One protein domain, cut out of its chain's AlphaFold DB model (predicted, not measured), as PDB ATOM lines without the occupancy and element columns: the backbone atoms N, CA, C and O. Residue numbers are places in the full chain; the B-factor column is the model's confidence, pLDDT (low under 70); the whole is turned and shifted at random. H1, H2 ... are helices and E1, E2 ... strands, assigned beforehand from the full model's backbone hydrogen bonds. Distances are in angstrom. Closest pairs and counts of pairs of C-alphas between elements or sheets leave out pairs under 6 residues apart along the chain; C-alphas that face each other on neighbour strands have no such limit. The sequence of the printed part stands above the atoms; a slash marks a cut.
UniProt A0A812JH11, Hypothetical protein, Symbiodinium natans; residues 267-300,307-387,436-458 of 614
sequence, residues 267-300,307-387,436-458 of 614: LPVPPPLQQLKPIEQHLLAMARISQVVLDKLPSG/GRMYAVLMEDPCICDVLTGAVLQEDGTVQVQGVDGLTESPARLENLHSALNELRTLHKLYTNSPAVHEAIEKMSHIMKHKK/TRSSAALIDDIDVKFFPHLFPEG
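Overview. This is residues 267 to 300, 307 to 387 and 436 to 458 of the 614 residues of the protein "Hypothetical protein" of Symbiodinium natans (UniProt A0A812JH11). What does the model look like? A loose-edged body, with helices H3 and H5 side by side and the small three-stranded sheet E3, E4, E5 near one end of them, gives off a two-stranded arm, E1 and E2, which makes much of the length. H1 packs on H3, while H6 and H7 are set off from that helix pair. What is it made of? The printed part has 138 residues with seven named helices and five named strands, in the order H1 H2 E1 E2 E3 E4 E5 H3 H4 H5 H6 H7; the class is mixed, and both sheets, E3 - E4 - E5 and E1 - E2, are antiparallel. How large is its outline? It is elongated, with spans of 61 by 34 by 26 A, yet only just compact, close to loose, with a radius of gyration of the C-alphas of 17.2 A.

Along the chain. Where do the first elements lie? H1 is residues 271 to 274, beginning at C-alpha 271 (162.180, 193.868, 140.447), and H2 is residues 278 to 283. Where are the strands? E1 is residues 292 to 296, 12.5 A long, and E2 is residues 309 to 313, 12.8 A long, with C-alpha 309 at (149.006, 220.672, 171.713). E3 is residues 326 to 328, E4 residues 334 to 338, 12.4 A, and E5 residues 341 to 345, 12.3 A. Which helices follow? H3 is residues 349 to 362, 19.9 A, H4 residues 364 to 367, and H5 residues 370 to 385, 23.1 A. H6 is residues 436 to 443, 12.1 A, and H7 is residues 446 to 450, ending at C-alpha 450 (150.749, 206.513, 148.388).

Arrangement. What touches the hub, H3? H1 touches it, the closest C-alphas being those of Pro 272 and Ala 355, 5.2 A apart. H5 touches it too, His 353 and Ile 376 having the closest C-alphas at 6.1 A, and they run opposite ways at a tilt of 37 degrees, only just steep. H4 and H3 touch only at the corner, H3 with residues 359 to 361 alone, and the closest C-alphas, of Arg 360 and Thr 367, are 4.2 A apart. How are the strands joined? E3, E4 and E5 form a meander, each strand the antiparallel neighbour of the one before, with hairpins E3 and E4 (N 327 to O 335, 2.8 A) and E4 and E5 (N 336 to O 343, 2.8 A) within hydrogen-bond range. E1 and E2 are antiparallel at 149 degrees, with N 293 and O 312 at 2.9 A. Where are H2, H6 and H7? H2 only grazes the three-stranded sheet with residues 279 to 283, and H7 is close to H2 but not clearly touching, with the C-alphas of His 282 and Phe 450 7.7 A apart. H6 and H7 meet only through their link. Are the helix backbones complete? Every O i to N i+4 pair is within hydrogen-bond range in H2, H3, H5 and H7; H1 and H4, with 4 residues each, are too short for any O i to N i+4 pair, and H6 has 1 of 4 such pairs within range, beside 3 of 5 O i to N i+3 pairs.

Size, cuts and confidence. How far does it reach? The two C-alphas farthest apart, of Gly 300 and Lys 387, are 61.2 A apart. Where is it cut or long-linked? Residues 301 to 306 and 388 to 435 are not printed, with C-alpha gaps of 12.0 A and 46.1 A, and the link from E2 to E3, 12 residues, is long. Where is confidence low? The mean pLDDT of the printed part is 74.9, and it is under 70 at residues 287 to 300, 307 to 318, 339, 387 and 436 to 444.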
ATOM      1  N   LEU A 267     149.932 189.922 143.816       80.81
ATOM      2  CA  LEU A 267     151.111 189.527 143.036       80.81
ATOM      3  C   LEU A 267     152.428 190.004 143.686       80.81
ATOM      4  O   LEU A 267     152.434 191.038 144.370       80.81
ATOM      5  N   PRO A 268     153.549 189.276 143.490       83.81
ATOM      6  CA  PRO A 268     154.869 189.711 143.948       83.81
ATOM      7  C   PRO A 268     155.257 191.060 143.326       83.81
ATOM      8  O   PRO A 268     154.843 191.386 142.217       83.81
ATOM      9  N   VAL A 269     156.058 191.852 144.043       86.25
ATOM     10  CA  VAL A 269     156.519 193.164 143.558       86.25
ATOM     11  C   VAL A 269     157.529 192.973 142.411       86.25
ATOM     12  O   VAL A 269     158.521 192.271 142.628       86.25
ATOM     13  N   PRO A 270     157.343 193.592 141.228       88.81
ATOM     14  CA  PRO A 270     158.320 193.569 140.136       88.81
ATOM     15  C   PRO A 270     159.719 194.057 140.563       88.81
ATOM     16  O   PRO A 270     159.809 195.015 141.340       88.81
ATOM     17  N   PRO A 271     160.824 193.475 140.054       88.31
ATOM     18  CA  PRO A 271     162.180 193.868 140.447       88.31
ATOM     19  C   PRO A 271     162.491 195.374 140.323       88.31
ATOM     20  O   PRO A 271     163.100 195.901 141.257       88.31
ATOM     21  N   PRO A 272     162.042 196.114 139.281       89.19
ATOM     22  CA  PRO A 272     162.266 197.561 139.201       89.19
ATOM     23  C   PRO A 272     161.666 198.350 140.369       89.19
ATOM     24  O   PRO A 272     162.270 199.319 140.822       89.19
ATOM     25  N   LEU A 273     160.521 197.908 140.906       86.88
ATOM     26  CA  LEU A 273     159.854 198.539 142.048       86.88
ATOM     27  C   LEU A 273     160.514 198.181 143.390       86.88
ATOM     28  O   LEU A 273     160.514 199.004 144.303       86.88
ATOM     29  N   GLN A 274     161.131 196.997 143.504       86.56
ATOM     30  CA  GLN A 274     161.905 196.611 144.694       86.56
ATOM     31  C   GLN A 274     163.203 197.424 144.847       86.56
ATOM     32  O   GLN A 274     163.661 197.657 145.962       86.56
ATOM     33  N   GLN A 275     163.805 197.861 143.735       87.06
ATOM     34  CA  GLN A 275     165.100 198.553 143.723       87.06
ATOM     35  C   GLN A 275     165.027 200.054 144.057       87.06
ATOM     36  O   GLN A 275     166.067 200.721 144.061       87.06
ATOM     37  N   LEU A 276     163.836 200.607 144.303       86.06
ATOM     38  CA  LEU A 276     163.631 202.042 144.516       86.06
ATOM     39  C   LEU A 276     164.058 202.506 145.915       86.06
ATOM     40  O   LEU A 276     163.637 201.942 146.927       86.06
ATOM     41  N   LYS A 277     164.811 203.607 145.978       86.06
ATOM     42  CA  LYS A 277     165.107 204.355 147.214       86.06
ATOM     43  C   LYS A 277     163.830 205.011 147.774       86.06
ATOM     44  O   LYS A 277     162.943 205.334 146.990       86.06
ATOM     45  N   PRO A 278     163.753 205.352 149.076       80.81
ATOM     46  CA  PRO A 278     162.581 206.029 149.652       80.81
ATOM     47  C   PRO A 278     162.173 207.337 148.948       80.81
ATOM     48  O   PRO A 278     160.986 207.608 148.810       80.81
ATOM     49  N   ILE A 279     163.137 208.122 148.449       81.06
ATOM     50  CA  ILE A 279     162.847 209.340 147.673       81.06
ATOM     51  C   ILE A 279     162.275 209.020 146.283       81.06
ATOM     52  O   ILE A 279     161.336 209.668 145.836       81.06
ATOM     53  N   GLU A 280     162.770 207.964 145.632       85.06
ATOM     54  CA  GLU A 280     162.255 207.485 144.345       85.06
ATOM     55  C   GLU A 280     160.834 206.910 144.521       85.06
ATOM     56  O   GLU A 280     159.949 207.194 143.724       85.06
ATOM     57  N   GLN A 281     160.579 206.187 145.617       85.94
ATOM     58  CA  GLN A 281     159.246 205.705 146.001       85.94
ATOM     59  C   GLN A 281     158.251 206.848 146.258       85.94
ATOM     60  O   GLN A 281     157.079 206.710 145.908       85.94
ATOM     61  N   HIS A 282     158.696 207.952 146.869       80.56
ATOM     62  CA  HIS A 282     157.849 209.113 147.154       80.56
ATOM     63  C   HIS A 282     157.480 209.883 145.882       80.56
ATOM     64  O   HIS A 282     156.312 210.214 145.699       80.56
ATOM     65  N   LEU A 283     158.443 210.097 144.979       83.94
ATOM     66  CA  LEU A 283     158.236 210.783 143.697       83.94
ATOM     67  C   LEU A 283     157.192 210.101 142.798       83.94
ATOM     68  O   LEU A 283     156.534 210.764 141.997       83.94
ATOM     69  N   LEU A 284     157.014 208.785 142.937       85.69
ATOM     70  CA  LEU A 284     156.004 208.031 142.195       85.69
ATOM     71  C   LEU A 284     154.577 208.186 142.746       85.69
ATOM     72  O   LEU A 284     153.640 207.812 142.042       85.69
ATOM     73  N   ALA A 285     154.384 208.664 143.979       83.50
ATOM     74  CA  ALA A 285     153.075 208.674 144.635       83.50
ATOM     75  C   ALA A 285     152.082 209.640 143.958       83.50
ATOM     76  O   ALA A 285     152.404 210.793 143.686       83.50
ATOM     77  N   MET A 286     150.843 209.182 143.748       75.62
ATOM     78  CA  MET A 286     149.749 209.968 143.143       75.62
ATOM     79  C   MET A 286     148.881 210.701 144.182       75.62
ATOM     80  O   MET A 286     147.734 211.073 143.921       75.62
ATOM     81  N   ALA A 287     149.380 210.857 145.404       69.69
ATOM     82  CA  ALA A 287     148.699 211.597 146.452       69.69
ATOM     83  C   ALA A 287     149.709 212.268 147.388       69.69
ATOM     84  O   ALA A 287     150.829 211.783 147.573       69.69
ATOM     85  N   ARG A 288     149.274 213.355 148.032       69.50
ATOM     86  CA  ARG A 288     150.030 214.134 149.024       69.50
ATOM     87  C   ARG A 288     149.248 214.161 150.338       69.50
ATOM     88  O   ARG A 288     148.040 214.397 150.341       69.50
ATOM     89  N   ILE A 289     149.909 213.868 151.463       61.31
ATOM     90  CA  ILE A 289     149.271 213.907 152.792       61.31
ATOM     91  C   ILE A 289     149.481 215.277 153.417       61.31
ATOM     92  O   ILE A 289     150.602 215.770 153.488       61.31
ATOM     93  N   SER A 290     148.403 215.798 153.996       56.19
ATOM     94  CA  SER A 290     148.426 216.829 155.025       56.19
ATOM     95  C   SER A 290     149.439 216.530 156.141       56.19
ATOM     96  O   SER A 290     149.168 215.719 157.041       56.19
ATOM     97  N   GLN A 291     150.600 217.196 156.104       51.66
ATOM     98  CA  GLN A 291     151.569 217.136 157.200       51.66
ATOM     99  C   GLN A 291     150.901 217.612 158.495       51.66
ATOM    100  O   GLN A 291     150.263 218.668 158.521       51.66
ATOM    101  N   VAL A 292     151.035 216.818 159.562       44.81
ATOM    102  CA  VAL A 292     150.514 217.164 160.889       44.81
ATOM    103  C   VAL A 292     151.623 217.784 161.722       44.81
ATOM    104  O   VAL A 292     152.429 217.068 162.318       44.81
ATOM    105  N   VAL A 293     151.625 219.108 161.835       44.38
ATOM    106  CA  VAL A 293     152.459 219.784 162.830       44.38
ATOM    107  C   VAL A 293     151.724 219.734 164.171       44.38
ATOM    108  O   VAL A 293     150.620 220.257 164.320       44.38
ATOM    109  N   LEU A 294     152.323 219.055 165.152       41.41
ATOM    110  CA  LEU A 294     151.831 218.985 166.530       41.41
ATOM    111  C   LEU A 294     152.416 220.140 167.349       41.41
ATOM    112  O   LEU A 294     153.281 219.931 168.204       41.41
ATOM    113  N   ASP A 295     151.957 221.354 167.059       38.62
ATOM    114  CA  ASP A 295     152.478 222.561 167.692       38.62
ATOM    115  C   ASP A 295     152.020 222.715 169.154       38.62
ATOM    116  O   ASP A 295     150.961 222.227 169.574       38.62
ATOM    117  N   LYS A 296     152.845 223.407 169.943       42.16
ATOM    118  CA  LYS A 296     152.546 223.866 171.301       42.16
ATOM    119  C   LYS A 296     152.434 225.385 171.253       42.16
ATOM    120  O   LYS A 296     153.418 226.048 170.952       42.16
ATOM    121  N   LEU A 297     151.279 225.925 171.651       39.03
ATOM    122  CA  LEU A 297     151.102 227.376 171.785       39.03
ATOM    123  C   LEU A 297     152.286 228.015 172.545       39.03
ATOM    124  O   LEU A 297     152.643 227.497 173.613       39.03
ATOM    125  N   PRO A 298     152.865 229.123 172.042       38.06
ATOM    126  CA  PRO A 298     153.993 229.783 172.689       38.06
ATOM    127  C   PRO A 298     153.634 230.231 174.110       38.06
ATOM    128  O   PRO A 298     152.484 230.563 174.424       38.06
ATOM    129  N   SER A 299     154.632 230.226 174.993       41.22
ATOM    130  CA  SER A 299     154.489 230.406 176.441       41.22
ATOM    131  C   SER A 299     154.223 231.862 176.855       41.22
ATOM    132  O   SER A 299     155.030 232.476 177.544       41.22
ATOM    133  N   GLY A 300     153.071 232.399 176.447       37.59
ATOM    134  CA  GLY A 300     152.556 233.718 176.849       37.59
ATOM    135  C   GLY A 300     151.050 233.757 177.151       37.59
ATOM    136  O   GLY A 300     150.541 234.770 177.621       37.59
ATOM    137  N   GLY A 307     150.081 223.467 177.782       37.81
ATOM    138  CA  GLY A 307     149.968 222.055 177.393       37.81
ATOM    139  C   GLY A 307     148.883 221.721 176.357       37.81
ATOM    140  O   GLY A 307     148.690 220.541 176.054       37.81
ATOM    141  N   ARG A 308     148.193 222.711 175.770       39.31
ATOM    142  CA  ARG A 308     147.333 222.488 174.593       39.31
ATOM    143  C   ARG A 308     148.182 222.306 173.333       39.31
ATOM    144  O   ARG A 308     148.485 223.270 172.638       39.31
ATOM    145  N   MET A 309     148.540 221.057 173.046       39.47
ATOM    146  CA  MET A 309     149.006 220.672 171.713       39.47
ATOM    147  C   MET A 309     147.842 220.764 170.726       39.47
ATOM    148  O   MET A 309     146.759 220.245 171.016       39.47
ATOM    149  N   TYR A 310     148.063 221.384 169.573       41.81
ATOM    150  CA  TYR A 310     147.090 221.437 168.486       41.81
ATOM    151  C   TYR A 310     147.699 220.837 167.218       41.81
ATOM    152  O   TYR A 310     148.886 220.982 166.946       41.81
ATOM    153  N   ALA A 311     146.888 220.070 166.494       43.16
ATOM    154  CA  ALA A 311     147.287 219.428 165.251       43.16
ATOM    155  C   ALA A 311     146.952 220.373 164.096       43.16
ATOM    156  O   ALA A 311     145.797 220.439 163.674       43.16
ATOM    157  N   VAL A 312     147.949 221.112 163.615       42.62
ATOM    158  CA  VAL A 312     147.837 221.880 162.374       42.62
ATOM    159  C   VAL A 312     147.982 220.898 161.218       42.62
ATOM    160  O   VAL A 312     148.993 220.206 161.109       42.62
ATOM    161  N   LEU A 313     146.956 220.817 160.372       48.53
ATOM    162  CA  LEU A 313     147.100 220.272 159.027       48.53
ATOM    163  C   LEU A 313     147.647 221.415 158.174       48.53
ATOM    164  O   LEU A 313     146.962 222.421 158.018       48.53
ATOM    165  N   MET A 314     148.888 221.293 157.700       47.50
ATOM    166  CA  MET A 314     149.540 222.369 156.932       47.50
ATOM    167  C   MET A 314     148.877 222.603 155.569       47.50
ATOM    168  O   MET A 314     148.884 223.712 155.051       47.50
ATOM    169  N   GLU A 315     148.299 221.543 155.011       54.31
ATOM    170  CA  GLU A 315     147.619 221.480 153.717       54.31
ATOM    171  C   GLU A 315     146.456 220.487 153.846       54.31
ATOM    172  O   GLU A 315     146.472 219.643 154.749       54.31
ATOM    173  N   ASP A 316     145.474 220.525 152.944       53.09
ATOM    174  CA  ASP A 316     144.503 219.434 152.799       53.09
ATOM    175  C   ASP A 316     145.082 218.296 151.933       53.09
ATOM    176  O   ASP A 316     145.839 218.556 150.996       53.09
ATOM    177  N   PRO A 317     144.756 217.018 152.213       61.47
ATOM    178  CA  PRO A 317     145.268 215.899 151.430       61.47
ATOM    179  C   PRO A 317     144.641 215.884 150.030       61.47
ATOM    180  O   PRO A 317     143.415 215.877 149.892       61.47
ATOM    181  N   CYS A 318     145.474 215.825 148.994       63.78
ATOM    182  CA  CYS A 318     145.053 215.891 147.596       63.78
ATOM    183  C   CYS A 318     145.575 214.707 146.766       63.78
ATOM    184  O   CYS A 318     146.533 214.025 147.139       63.78
ATOM    185  N   ILE A 319     144.921 214.467 145.627       71.00
ATOM    186  CA  ILE A 319     145.513 213.715 144.515       71.00
ATOM    187  C   ILE A 319     146.492 214.667 143.826       71.00
ATOM    188  O   ILE A 319     146.165 215.836 143.625       71.00
ATOM    189  N   CYS A 320     147.671 214.168 143.481       73.38
ATOM    190  CA  CYS A 320     148.685 214.914 142.749       73.38
ATOM    191  C   CYS A 320     149.197 214.074 141.578       73.38
ATOM    192  O   CYS A 320     149.159 212.842 141.628       73.38
ATOM    193  N   ASP A 321     149.684 214.734 140.534       79.12
ATOM    194  CA  ASP A 321     150.336 214.044 139.429       79.12
ATOM    195  C   ASP A 321     151.657 213.414 139.881       79.12
ATOM    196  O   ASP A 321     152.301 213.848 140.843       79.12
ATOM    197  N   VAL A 322     152.068 212.372 139.170       77.19
ATOM    198  CA  VAL A 322     153.355 211.710 139.394       77.19
ATOM    199  C   VAL A 322     154.479 212.727 139.161       77.19
ATOM    200  O   VAL A 322     154.439 213.467 138.183       77.19
ATOM    201  N   LEU A 323     155.479 212.761 140.049       77.75
ATOM    202  CA  LEU A 323     156.535 213.787 140.099       77.75
ATOM    203  C   LEU A 323     156.068 215.217 140.460       77.75
ATOM    204  O   LEU A 323     156.825 216.163 140.251       77.75
ATOM    205  N   THR A 324     154.870 215.419 141.030       78.62
ATOM    206  CA  THR A 324     154.444 216.756 141.502       78.62
ATOM    207  C   THR A 324     155.469 217.358 142.467       78.62
ATOM    208  O   THR A 324     155.801 216.759 143.488       78.62
ATOM    209  N   GLY A 325     155.934 218.575 142.167       74.19
ATOM    210  CA  GLY A 325     156.969 219.256 142.951       74.19
ATOM    211  C   GLY A 325     158.399 218.804 142.637       74.19
ATOM    212  O   GLY A 325     159.307 219.140 143.391       74.19
ATOM    213  N   ALA A 326     158.622 218.064 141.547       82.12
ATOM    214  CA  ALA A 326     159.947 217.731 141.040       82.12
ATOM    215  C   ALA A 326     160.159 218.236 139.606       82.12
ATOM    216  O   ALA A 326     159.232 218.300 138.800       82.12
ATOM    217  N   VAL A 327     161.407 218.578 139.289       83.81
ATOM    218  CA  VAL A 327     161.858 219.031 137.970       83.81
ATOM    219  C   VAL A 327     162.930 218.064 137.478       83.81
ATOM    220  O   VAL A 327     163.899 217.787 138.186       83.81
ATOM    221  N   LEU A 328     162.753 217.534 136.269       84.88
ATOM    222  CA  LEU A 328     163.767 216.729 135.587       84.88
ATOM    223  C   LEU A 328     164.652 217.677 134.772       84.88
ATOM    224  O   LEU A 328     164.131 218.370 133.897       84.88
ATOM    225  N   GLN A 329     165.954 217.717 135.053       85.06
ATOM    226  CA  GLN A 329     166.901 218.506 134.264       85.06
ATOM    227  C   GLN A 329     167.424 217.725 133.049       85.06
ATOM    228  O   GLN A 329     167.350 216.496 132.987       85.06
ATOM    229  N   GLU A 330     167.972 218.450 132.072       81.25
ATOM    230  CA  GLU A 330     168.462 217.896 130.802       81.25
ATOM    231  C   GLU A 330     169.708 217.010 130.963       81.25
ATOM    232  O   GLU A 330     169.933 216.102 130.162       81.25
ATOM    233  N   ASP A 331     170.473 217.200 132.039       77.62
ATOM    234  CA  ASP A 331     171.588 216.332 132.430       77.62
ATOM    235  C   ASP A 331     171.123 215.009 133.078       77.62
ATOM    236  O   ASP A 331     171.916 214.079 133.268       77.62
ATOM    237  N   GLY A 332     169.834 214.892 133.406       77.25
ATOM    238  CA  GLY A 332     169.228 213.754 134.086       77.25
ATOM    239  C   GLY A 332     169.330 213.764 135.610       77.25
ATOM    240  O   GLY A 332     169.068 212.722 136.218       77.25
ATOM    241  N   THR A 333     169.676 214.892 136.233       83.31
ATOM    242  CA  THR A 333     169.389 215.114 137.656       83.31
ATOM    243  C   THR A 333     167.891 215.319 137.881       83.31
ATOM    244  O   THR A 333     167.127 215.724 136.997       83.31
ATOM    245  N   VAL A 334     167.450 214.995 139.097       83.62
ATOM    246  CA  VAL A 334     166.086 215.242 139.564       83.62
ATOM    247  C   VAL A 334     166.180 216.283 140.665       83.62
ATOM    248  O   VAL A 334     166.756 216.004 141.713       83.62
ATOM    249  N   GLN A 335     165.613 217.465 140.457       83.75
ATOM    250  CA  GLN A 335     165.432 218.444 141.525       83.75
ATOM    251  C   GLN A 335     164.044 218.294 142.147       83.75
ATOM    252  O   GLN A 335     163.088 217.923 141.469       83.75
ATOM    253  N   VAL A 336     163.928 218.554 143.447       83.56
ATOM    254  CA  VAL A 336     162.693 218.404 144.228       83.56
ATOM    255  C   VAL A 336     162.484 219.651 145.080       83.56
ATOM    256  O   VAL A 336     163.436 220.228 145.596       83.56
ATOM    257  N   GLN A 337     161.235 220.083 145.216       78.19
ATOM    258  CA  GLN A 337     160.857 221.247 146.007       78.19
ATOM    259  C   GLN A 337     160.980 220.945 147.510       78.19
ATOM    260  O   GLN A 337     160.120 220.292 148.105       78.19
ATOM    261  N   GLY A 338     162.070 221.418 148.113       71.00
ATOM    262  CA  GLY A 338     162.278 221.480 149.556       71.00
ATOM    263  C   GLY A 338     161.717 222.763 150.177       71.00
ATOM    264  O   GLY A 338     160.982 223.519 149.542       71.00
ATOM    265  N   VAL A 339     162.078 223.009 151.440       64.19
ATOM    266  CA  VAL A 339     161.669 224.214 152.189       64.19
ATOM    267  C   VAL A 339     162.322 225.473 151.607       64.19
ATOM    268  O   VAL A 339     161.659 226.494 151.455       64.19
ATOM    269  N   ASP A 340     163.593 225.367 151.216       70.00
ATOM    270  CA  ASP A 340     164.431 226.486 150.763       70.00
ATOM    271  C   ASP A 340     164.429 226.677 149.230       70.00
ATOM    272  O   ASP A 340     165.207 227.462 148.693       70.00
ATOM    273  N   GLY A 341     163.561 225.956 148.507       77.88
ATOM    274  CA  GLY A 341     163.472 225.974 147.042       77.88
ATOM    275  C   GLY A 341     163.713 224.604 146.399       77.88
ATOM    276  O   GLY A 341     163.481 223.565 147.014       77.88
ATOM    277  N   LEU A 342     164.142 224.591 145.134       81.31
ATOM    278  CA  LEU A 342     164.499 223.361 144.418       81.31
ATOM    279  C   LEU A 342     165.882 222.867 144.864       81.31
ATOM    280  O   LEU A 342     166.862 223.599 144.757       81.31
ATOM    281  N   THR A 343     165.965 221.619 145.322       81.88
ATOM    282  CA  THR A 343     167.217 220.966 145.733       81.88
ATOM    283  C   THR A 343     167.449 219.673 144.956       81.88
ATOM    284  O   THR A 343     166.507 218.997 144.541       81.88
ATOM    285  N   GLU A 344     168.712 219.319 144.724       83.25
ATOM    286  CA  GLU A 344     169.079 218.091 144.013       83.25
ATOM    287  C   GLU A 344     168.755 216.837 144.836       83.25
ATOM    288  O   GLU A 344     169.116 216.709 146.008       83.25
ATOM    289  N   SER A 345     168.075 215.883 144.204       81.44
ATOM    290  CA  SER A 345     167.648 214.631 144.818       81.44
ATOM    291  C   SER A 345     168.559 213.474 144.407       81.44
ATOM    292  O   SER A 345     168.848 213.309 143.220       81.44
ATOM    293  N   PRO A 346     168.937 212.568 145.332       82.75
ATOM    294  CA  PRO A 346     169.731 211.376 145.022       82.75
ATOM    295  C   PRO A 346     168.915 210.277 144.303       82.75
ATOM    296  O   PRO A 346     169.225 209.085 144.433       82.75
ATOM    297  N   ALA A 347     167.852 210.646 143.586       83.31
ATOM    298  CA  ALA A 347     166.986 209.767 142.813       83.31
ATOM    299  C   ALA A 347     167.593 209.447 141.437       83.31
ATOM    300  O   ALA A 347     168.042 210.332 140.716       83.31
ATOM    301  N   ARG A 348     167.589 208.170 141.048       87.19
ATOM    302  CA  ARG A 348     168.120 207.709 139.757       87.19
ATOM    303  C   ARG A 348     167.033 207.750 138.687       87.19
ATOM    304  O   ARG A 348     166.064 206.991 138.765       87.19
ATOM    305  N   LEU A 349     167.240 208.572 137.658       87.31
ATOM    306  CA  LEU A 349     166.330 208.705 136.514       87.31
ATOM    307  C   LEU A 349     166.011 207.351 135.853       87.31
ATOM    308  O   LEU A 349     164.858 207.072 135.544       87.31
ATOM    309  N   GLU A 350     167.013 206.481 135.698       88.88
ATOM    310  CA  GLU A 350     166.862 205.180 135.029       88.88
ATOM    311  C   GLU A 350     165.947 204.219 135.808       88.88
ATOM    312  O   GLU A 350     165.082 203.565 135.220       88.88
ATOM    313  N   ASN A 351     166.088 204.168 137.140       88.38
ATOM    314  CA  ASN A 351     165.227 203.364 138.010       88.38
ATOM    315  C   ASN A 351     163.802 203.928 138.070       88.38
ATOM    316  O   ASN A 351     162.853 203.147 138.031       88.38
ATOM    317  N   LEU A 352     163.637 205.258 138.110       88.31
ATOM    318  CA  LEU A 352     162.321 205.904 138.021       88.31
ATOM    319  C   LEU A 352     161.632 205.599 136.685       88.31
ATOM    320  O   LEU A 352     160.476 205.187 136.681       88.31
ATOM    321  N   HIS A 353     162.345 205.722 135.563       91.88
ATOM    322  CA  HIS A 353     161.830 205.392 134.234       91.88
ATOM    323  C   HIS A 353     161.441 203.908 134.129       91.88
ATOM    324  O   HIS A 353     160.360 203.584 133.639       91.88
ATOM    325  N   SER A 354     162.284 202.996 134.624       92.25
ATOM    326  CA  SER A 354     161.990 201.556 134.640       92.25
ATOM    327  C   SER A 354     160.745 201.234 135.481       92.25
ATOM    328  O   SER A 354     159.829 200.569 134.997       92.25
ATOM    329  N   ALA A 355     160.655 201.788 136.693       91.25
ATOM    330  CA  ALA A 355     159.498 201.630 137.572       91.25
ATOM    331  C   ALA A 355     158.210 202.246 137.000       91.25
ATOM    332  O   ALA A 355     157.143 201.657 137.151       91.25
ATOM    333  N   LEU A 356     158.285 203.392 136.315       90.50
ATOM    334  CA  LEU A 356     157.120 204.009 135.672       90.50
ATOM    335  C   LEU A 356     156.599 203.200 134.488       90.50
ATOM    336  O   LEU A 356     155.386 203.114 134.309       90.50
ATOM    337  N   ASN A 357     157.481 202.571 133.708       91.81
ATOM    338  CA  ASN A 357     157.049 201.681 132.631       91.81
ATOM    339  C   ASN A 357     156.323 200.437 133.185       91.81
ATOM    340  O   ASN A 357     155.273 200.095 132.647       91.81
ATOM    341  N   GLU A 358     156.812 199.831 134.278       92.19
ATOM    342  CA  GLU A 358     156.137 198.719 134.982       92.19
ATOM    343  C   GLU A 358     154.807 199.136 135.634       92.19
ATOM    344  O   GLU A 358     153.817 198.408 135.587       92.19
ATOM    345  N   LEU A 359     154.739 200.332 136.228       89.75
ATOM    346  CA  LEU A 359     153.478 200.848 136.766       89.75
ATOM    347  C   LEU A 359     152.482 201.150 135.641       89.75
ATOM    348  O   LEU A 359     151.304 200.845 135.788       89.75
ATOM    349  N   ARG A 360     152.917 201.670 134.488       90.75
ATOM    350  CA  ARG A 360     152.029 201.868 133.333       90.75
ATOM    351  C   ARG A 360     151.463 200.539 132.812       90.75
ATOM    352  O   ARG A 360     150.287 200.497 132.465       90.75
ATOM    353  N   THR A 361     152.253 199.464 132.758       89.00
ATOM    354  CA  THR A 361     151.784 198.152 132.269       89.00
ATOM    355  C   THR A 361     150.899 197.404 133.265       89.00
ATOM    356  O   THR A 361     149.962 196.738 132.831       89.00
ATOM    357  N   LEU A 362     151.171 197.498 134.573       88.56
ATOM    358  CA  LEU A 362     150.500 196.684 135.597       88.56
ATOM    359  C   LEU A 362     149.490 197.455 136.460       88.56
ATOM    360  O   LEU A 362     148.458 196.900 136.841       88.56
ATOM    361  N   HIS A 363     149.767 198.715 136.797       87.75
ATOM    362  CA  HIS A 363     149.052 199.433 137.849       87.75
ATOM    363  C   HIS A 363     147.897 200.268 137.289       87.75
ATOM    364  O   HIS A 363     148.105 201.348 136.735       87.75
ATOM    365  N   LYS A 364     146.655 199.853 137.572       86.69
ATOM    366  CA  LYS A 364     145.395 200.438 137.064       86.69
ATOM    367  C   LYS A 364     145.336 201.978 136.999       86.69
ATOM    368  O   LYS A 364     144.792 202.527 136.045       86.69
ATOM    369  N   LEU A 365     145.847 202.679 138.018       83.19
ATOM    370  CA  LEU A 365     145.869 204.154 138.070       83.19
ATOM    371  C   LEU A 365     146.903 204.828 137.137       83.19
ATOM    372  O   LEU A 365     146.701 205.977 136.760       83.19
ATOM    373  N   TYR A 366     147.984 204.140 136.758       87.25
ATOM    374  CA  TYR A 366     149.080 204.683 135.940       87.25
ATOM    375  C   TYR A 366     148.875 204.363 134.456       87.25
ATOM    376  O   TYR A 366     149.186 205.201 133.613       87.25
ATOM    377  N   THR A 367     148.288 203.203 134.133       86.69
ATOM    378  CA  THR A 367     147.994 202.757 132.755       86.69
ATOM    379  C   THR A 367     147.241 203.795 131.923       86.69
ATOM    380  O   THR A 367     147.532 203.952 130.743       86.69
ATOM    381  N   ASN A 368     146.319 204.541 132.541       82.50
ATOM    382  CA  ASN A 368     145.477 205.537 131.866       82.50
ATOM    383  C   ASN A 368     145.820 206.993 132.248       82.50
ATOM    384  O   ASN A 368     145.043 207.897 131.951       82.50
ATOM    385  N   SER A 369     146.940 207.240 132.941       84.12
ATOM    386  CA  SER A 369     147.315 208.590 133.387       84.12
ATOM    387  C   SER A 369     148.131 209.327 132.312       84.12
ATOM    388  O   SER A 369     149.201 208.834 131.934       84.12
ATOM    389  N   PRO A 370     147.698 210.506 131.821       84.19
ATOM    390  CA  PRO A 370     148.458 211.265 130.825       84.19
ATOM    391  C   PRO A 370     149.788 211.780 131.394       84.19
ATOM    392  O   PRO A 370     150.812 211.674 130.725       84.19
ATOM    393  N   ALA A 371     149.813 212.214 132.660       83.56
ATOM    394  CA  ALA A 371     151.032 212.664 133.335       83.56
ATOM    395  C   ALA A 371     152.108 211.561 133.419       83.56
ATOM    396  O   ALA A 371     153.300 211.846 133.329       83.56
ATOM    397  N   VAL A 372     151.708 210.286 133.526       86.31
ATOM    398  CA  VAL A 372     152.641 209.143 133.482       86.31
ATOM    399  C   VAL A 372     153.255 208.970 132.093       86.31
ATOM    400  O   VAL A 372     154.442 208.665 131.991       86.31
ATOM    401  N   HIS A 373     152.480 209.182 131.027       87.06
ATOM    402  CA  HIS A 373     152.990 209.110 129.656       87.06
ATOM    403  C   HIS A 373     153.980 210.246 129.389       87.06
ATOM    404  O   HIS A 373     155.112 209.980 128.993       87.06
ATOM    405  N   GLU A 374     153.603 211.482 129.724       87.44
ATOM    406  CA  GLU A 374     154.459 212.664 129.585       87.44
ATOM    407  C   GLU A 374     155.762 212.538 130.400       87.44
ATOM    408  O   GLU A 374     156.846 212.849 129.903       87.44
ATOM    409  N   ALA A 375     155.691 212.015 131.632       86.38
ATOM    410  CA  ALA A 375     156.870 211.754 132.458       86.38
ATOM    411  C   ALA A 375     157.796 210.690 131.841       86.38
ATOM    412  O   ALA A 375     159.010 210.894 131.793       86.38
ATOM    413  N   ILE A 376     157.247 209.577 131.335       90.81
ATOM    414  CA  ILE A 376     158.030 208.532 130.654       90.81
ATOM    415  C   ILE A 376     158.683 209.087 129.381       90.81
ATOM    416  O   ILE A 376     159.865 208.834 129.147       90.81
ATOM    417  N   GLU A 377     157.960 209.872 128.581       90.25
ATOM    418  CA  GLU A 377     158.488 210.482 127.359       90.25
ATOM    419  C   GLU A 377     159.636 211.452 127.661       90.25
ATOM    420  O   GLU A 377     160.722 211.285 127.094       90.25
ATOM    421  N   LYS A 378     159.454 212.371 128.623       87.25
ATOM    422  CA  LYS A 378     160.497 213.296 129.108       87.25
ATOM    423  C   LYS A 378     161.740 212.554 129.602       87.25
ATOM    424  O   LYS A 378     162.846 212.856 129.155       87.25
ATOM    425  N   MET A 379     161.576 211.534 130.451       90.12
ATOM    426  CA  MET A 379     162.693 210.687 130.893       90.12
ATOM    427  C   MET A 379     163.396 210.005 129.713       90.12
ATOM    428  O   MET A 379     164.624 210.009 129.643       90.12
ATOM    429  N   SER A 380     162.637 209.458 128.757       90.75
ATOM    430  CA  SER A 380     163.202 208.777 127.588       90.75
ATOM    431  C   SER A 380     163.972 209.723 126.656       90.75
ATOM    432  O   SER A 380     164.915 209.287 125.999       90.75
ATOM    433  N   HIS A 381     163.589 211.003 126.595       89.12
ATOM    434  CA  HIS A 381     164.277 212.044 125.831       89.12
ATOM    435  C   HIS A 381     165.630 212.381 126.472       89.12
ATOM    436  O   HIS A 381     166.668 212.266 125.821       89.12
ATOM    437  N   ILE A 382     165.631 212.674 127.777       88.19
ATOM    438  CA  ILE A 382     166.841 212.957 128.565       88.19
ATOM    439  C   ILE A 382     167.829 211.774 128.502       88.19
ATOM    440  O   ILE A 382     169.012 211.946 128.204       88.19
ATOM    441  N   MET A 383     167.340 210.540 128.672       86.94
ATOM    442  CA  MET A 383     168.163 209.323 128.587       86.94
ATOM    443  C   MET A 383     168.728 209.026 127.183       86.94
ATOM    444  O   MET A 383     169.670 208.238 127.077       86.94
ATOM    445  N   LYS A 384     168.182 209.620 126.111       86.38
ATOM    446  CA  LYS A 384     168.750 209.525 124.752       86.38
ATOM    447  C   LYS A 384     169.892 210.520 124.569       86.38
ATOM    448  O   LYS A 384     170.983 210.098 124.196       86.38
ATOM    449  N   HIS A 385     169.678 211.795 124.905       78.19
ATOM    450  CA  HIS A 385     170.711 212.839 124.792       78.19
ATOM    451  C   HIS A 385     171.945 212.533 125.645       78.19
ATOM    452  O   HIS A 385     173.070 212.693 125.180       78.19
ATOM    453  N   LYS A 386     171.757 211.947 126.834       72.25
ATOM    454  CA  LYS A 386     172.858 211.493 127.703       72.25
ATOM    455  C   LYS A 386     173.711 210.348 127.120       72.25
ATOM    456  O   LYS A 386     174.772 210.049 127.661       72.25
ATOM    457  N   LYS A 387     173.272 209.689 126.038       61.97
ATOM    458  CA  LYS A 387     174.025 208.624 125.342       61.97
ATOM    459  C   LYS A 387     174.741 209.090 124.073       61.97
ATOM    460  O   LYS A 387     175.588 208.357 123.569       61.97
ATOM    461  N   THR A 436     135.969 220.337 149.958       40.75
ATOM    462  CA  THR A 436     137.013 219.507 150.594       40.75
ATOM    463  C   THR A 436     136.466 218.160 151.075       40.75
ATOM    464  O   THR A 436     137.146 217.138 151.036       40.75
ATOM    465  N   ARG A 437     135.198 218.113 151.508       43.41
ATOM    466  CA  ARG A 437     134.525 216.855 151.876       43.41
ATOM    467  C   ARG A 437     134.096 216.016 150.672       43.41
ATOM    468  O   ARG A 437     133.893 214.819 150.850       43.41
ATOM    469  N   SER A 438     133.994 216.596 149.476       39.94
ATOM    470  CA  SER A 438     133.850 215.845 148.222       39.94
ATOM    471  C   SER A 438     135.189 215.473 147.576       39.94
ATOM    472  O   SER A 438     135.277 214.387 147.016       39.94
ATOM    473  N   SER A 439     136.261 216.267 147.710       40.12
ATOM    474  CA  SER A 439     137.619 215.828 147.324       40.12
ATOM    475  C   SER A 439     138.174 214.762 148.281       40.12
ATOM    476  O   SER A 439     138.954 213.899 147.877       40.12
ATOM    477  N   ALA A 440     137.635 214.684 149.504       42.47
ATOM    478  CA  ALA A 440     137.737 213.511 150.371       42.47
ATOM    479  C   ALA A 440     137.099 212.222 149.788       42.47
ATOM    480  O   ALA A 440     137.155 211.183 150.440       42.47
ATOM    481  N   ALA A 441     136.620 212.214 148.533       45.31
ATOM    482  CA  ALA A 441     136.496 211.003 147.705       45.31
ATOM    483  C   ALA A 441     137.807 210.185 147.595       45.31
ATOM    484  O   ALA A 441     137.794 209.043 147.143       45.31
ATOM    485  N   LEU A 442     138.933 210.716 148.090       53.78
ATOM    486  CA  LEU A 442     140.124 209.948 148.452       53.78
ATOM    487  C   LEU A 442     139.866 208.692 149.316       53.78
ATOM    488  O   LEU A 442     140.731 207.829 149.278       53.78
ATOM    489  N   ILE A 443     138.757 208.587 150.074       60.16
ATOM    490  CA  ILE A 443     138.468 207.556 151.107       60.16
ATOM    491  C   ILE A 443     138.922 206.118 150.784       60.16
ATOM    492  O   ILE A 443     139.412 205.445 151.700       60.16
ATOM    493  N   ASP A 444     138.762 205.661 149.541       69.25
ATOM    494  CA  ASP A 444     139.099 204.300 149.109       69.25
ATOM    495  C   ASP A 444     140.419 204.234 148.322       69.25
ATOM    496  O   ASP A 444     140.794 205.160 147.598       69.25
ATOM    497  N   ASP A 445     141.138 203.119 148.479       77.12
ATOM    498  CA  ASP A 445     142.447 202.826 147.881       77.12
ATOM    499  C   ASP A 445     143.491 203.944 148.134       77.12
ATOM    500  O   ASP A 445     144.336 204.259 147.294       77.12
ATOM    501  N   ILE A 446     143.431 204.560 149.326       80.88
ATOM    502  CA  ILE A 446     144.359 205.612 149.787       80.88
ATOM    503  C   ILE A 446     145.813 205.125 149.732       80.88
ATOM    504  O   ILE A 446     146.685 205.800 149.195       80.88
ATOM    505  N   ASP A 447     146.083 203.948 150.292       86.25
ATOM    506  CA  ASP A 447     147.426 203.379 150.358       86.25
ATOM    507  C   ASP A 447     147.963 202.886 149.021       86.25
ATOM    508  O   ASP A 447     149.173 202.922 148.825       86.25
ATOM    509  N   VAL A 448     147.100 202.514 148.076       87.94
ATOM    510  CA  VAL A 448     147.522 202.246 146.694       87.94
ATOM    511  C   VAL A 448     148.149 203.506 146.082       87.94
ATOM    512  O   VAL A 448     149.224 203.438 145.495       87.94
ATOM    513  N   LYS A 449     147.523 204.674 146.288       84.12
ATOM    514  CA  LYS A 449     147.981 205.969 145.744       84.12
ATOM    515  C   LYS A 449     149.294 206.450 146.380       84.12
ATOM    516  O   LYS A 449     150.102 207.072 145.694       84.12
ATOM    517  N   PHE A 450     149.515 206.157 147.666       83.19
ATOM    518  CA  PHE A 450     150.749 206.513 148.388       83.19
ATOM    519  C   PHE A 450     151.887 205.497 148.241       83.19
ATOM    520  O   PHE A 450     153.054 205.875 148.323       83.19
ATOM    521  N   PHE A 451     151.570 204.217 148.047       88.50
ATOM    522  CA  PHE A 451     152.540 203.122 148.043       88.50
ATOM    523  C   PHE A 451     152.398 202.242 146.786       88.50
ATOM    524  O   PHE A 451     152.254 201.024 146.911       88.50
ATOM    525  N   PRO A 452     152.485 202.809 145.564       87.75
ATOM    526  CA  PRO A 452     152.323 202.058 144.310       87.75
ATOM    527  C   PRO A 452     153.328 200.899 144.187       87.75
ATOM    528  O   PRO A 452     153.007 199.828 143.680       87.75
ATOM    529  N   HIS A 453     154.527 201.067 144.757       88.50
ATOM    530  CA  HIS A 453     155.565 200.038 144.853       88.50
ATOM    531  C   HIS A 453     155.179 198.833 145.742       88.50
ATOM    532  O   HIS A 453     155.775 197.767 145.611       88.50
ATOM    533  N   LEU A 454     154.182 198.966 146.628       88.56
ATOM    534  CA  LEU A 454     153.608 197.850 147.391       88.56
ATOM    535  C   LEU A 454     152.379 197.238 146.696       88.56
ATOM    536  O   LEU A 454     152.109 196.053 146.892       88.56
ATOM    537  N   PHE A 455     151.660 198.000 145.867       90.12
ATOM    538  CA  PHE A 455     150.404 197.598 145.222       90.12
ATOM    539  C   PHE A 455     150.527 197.582 143.680       90.12
ATOM    540  O   PHE A 455     149.881 198.388 143.020       90.12
ATOM    541  N   PRO A 456     151.317 196.672 143.072       84.44
ATOM    542  CA  PRO A 456     151.705 196.761 141.656       84.44
ATOM    543  C   PRO A 456     150.549 196.692 140.640       84.44
ATOM    544  O   PRO A 456     150.700 197.192 139.535       84.44
ATOM    545  N   GLU A 457     149.397 196.117 140.994       85.44
ATOM    546  CA  GLU A 457     148.188 196.100 140.145       85.44
ATOM    547  C   GLU A 457     147.302 197.356 140.309       85.44
ATOM    548  O   GLU A 457     146.389 197.607 139.520       85.44
ATOM    549  N   GLY A 458     147.528 198.161 141.350       81.75
ATOM    550  CA  GLY A 458     146.632 199.250 141.733       81.75
ATOM    551  C   GLY A 458     145.327 198.798 142.401       81.75
ATOM    552  O   GLY A 458     144.298 199.455 142.236       81.75
TER     553      GLY A 458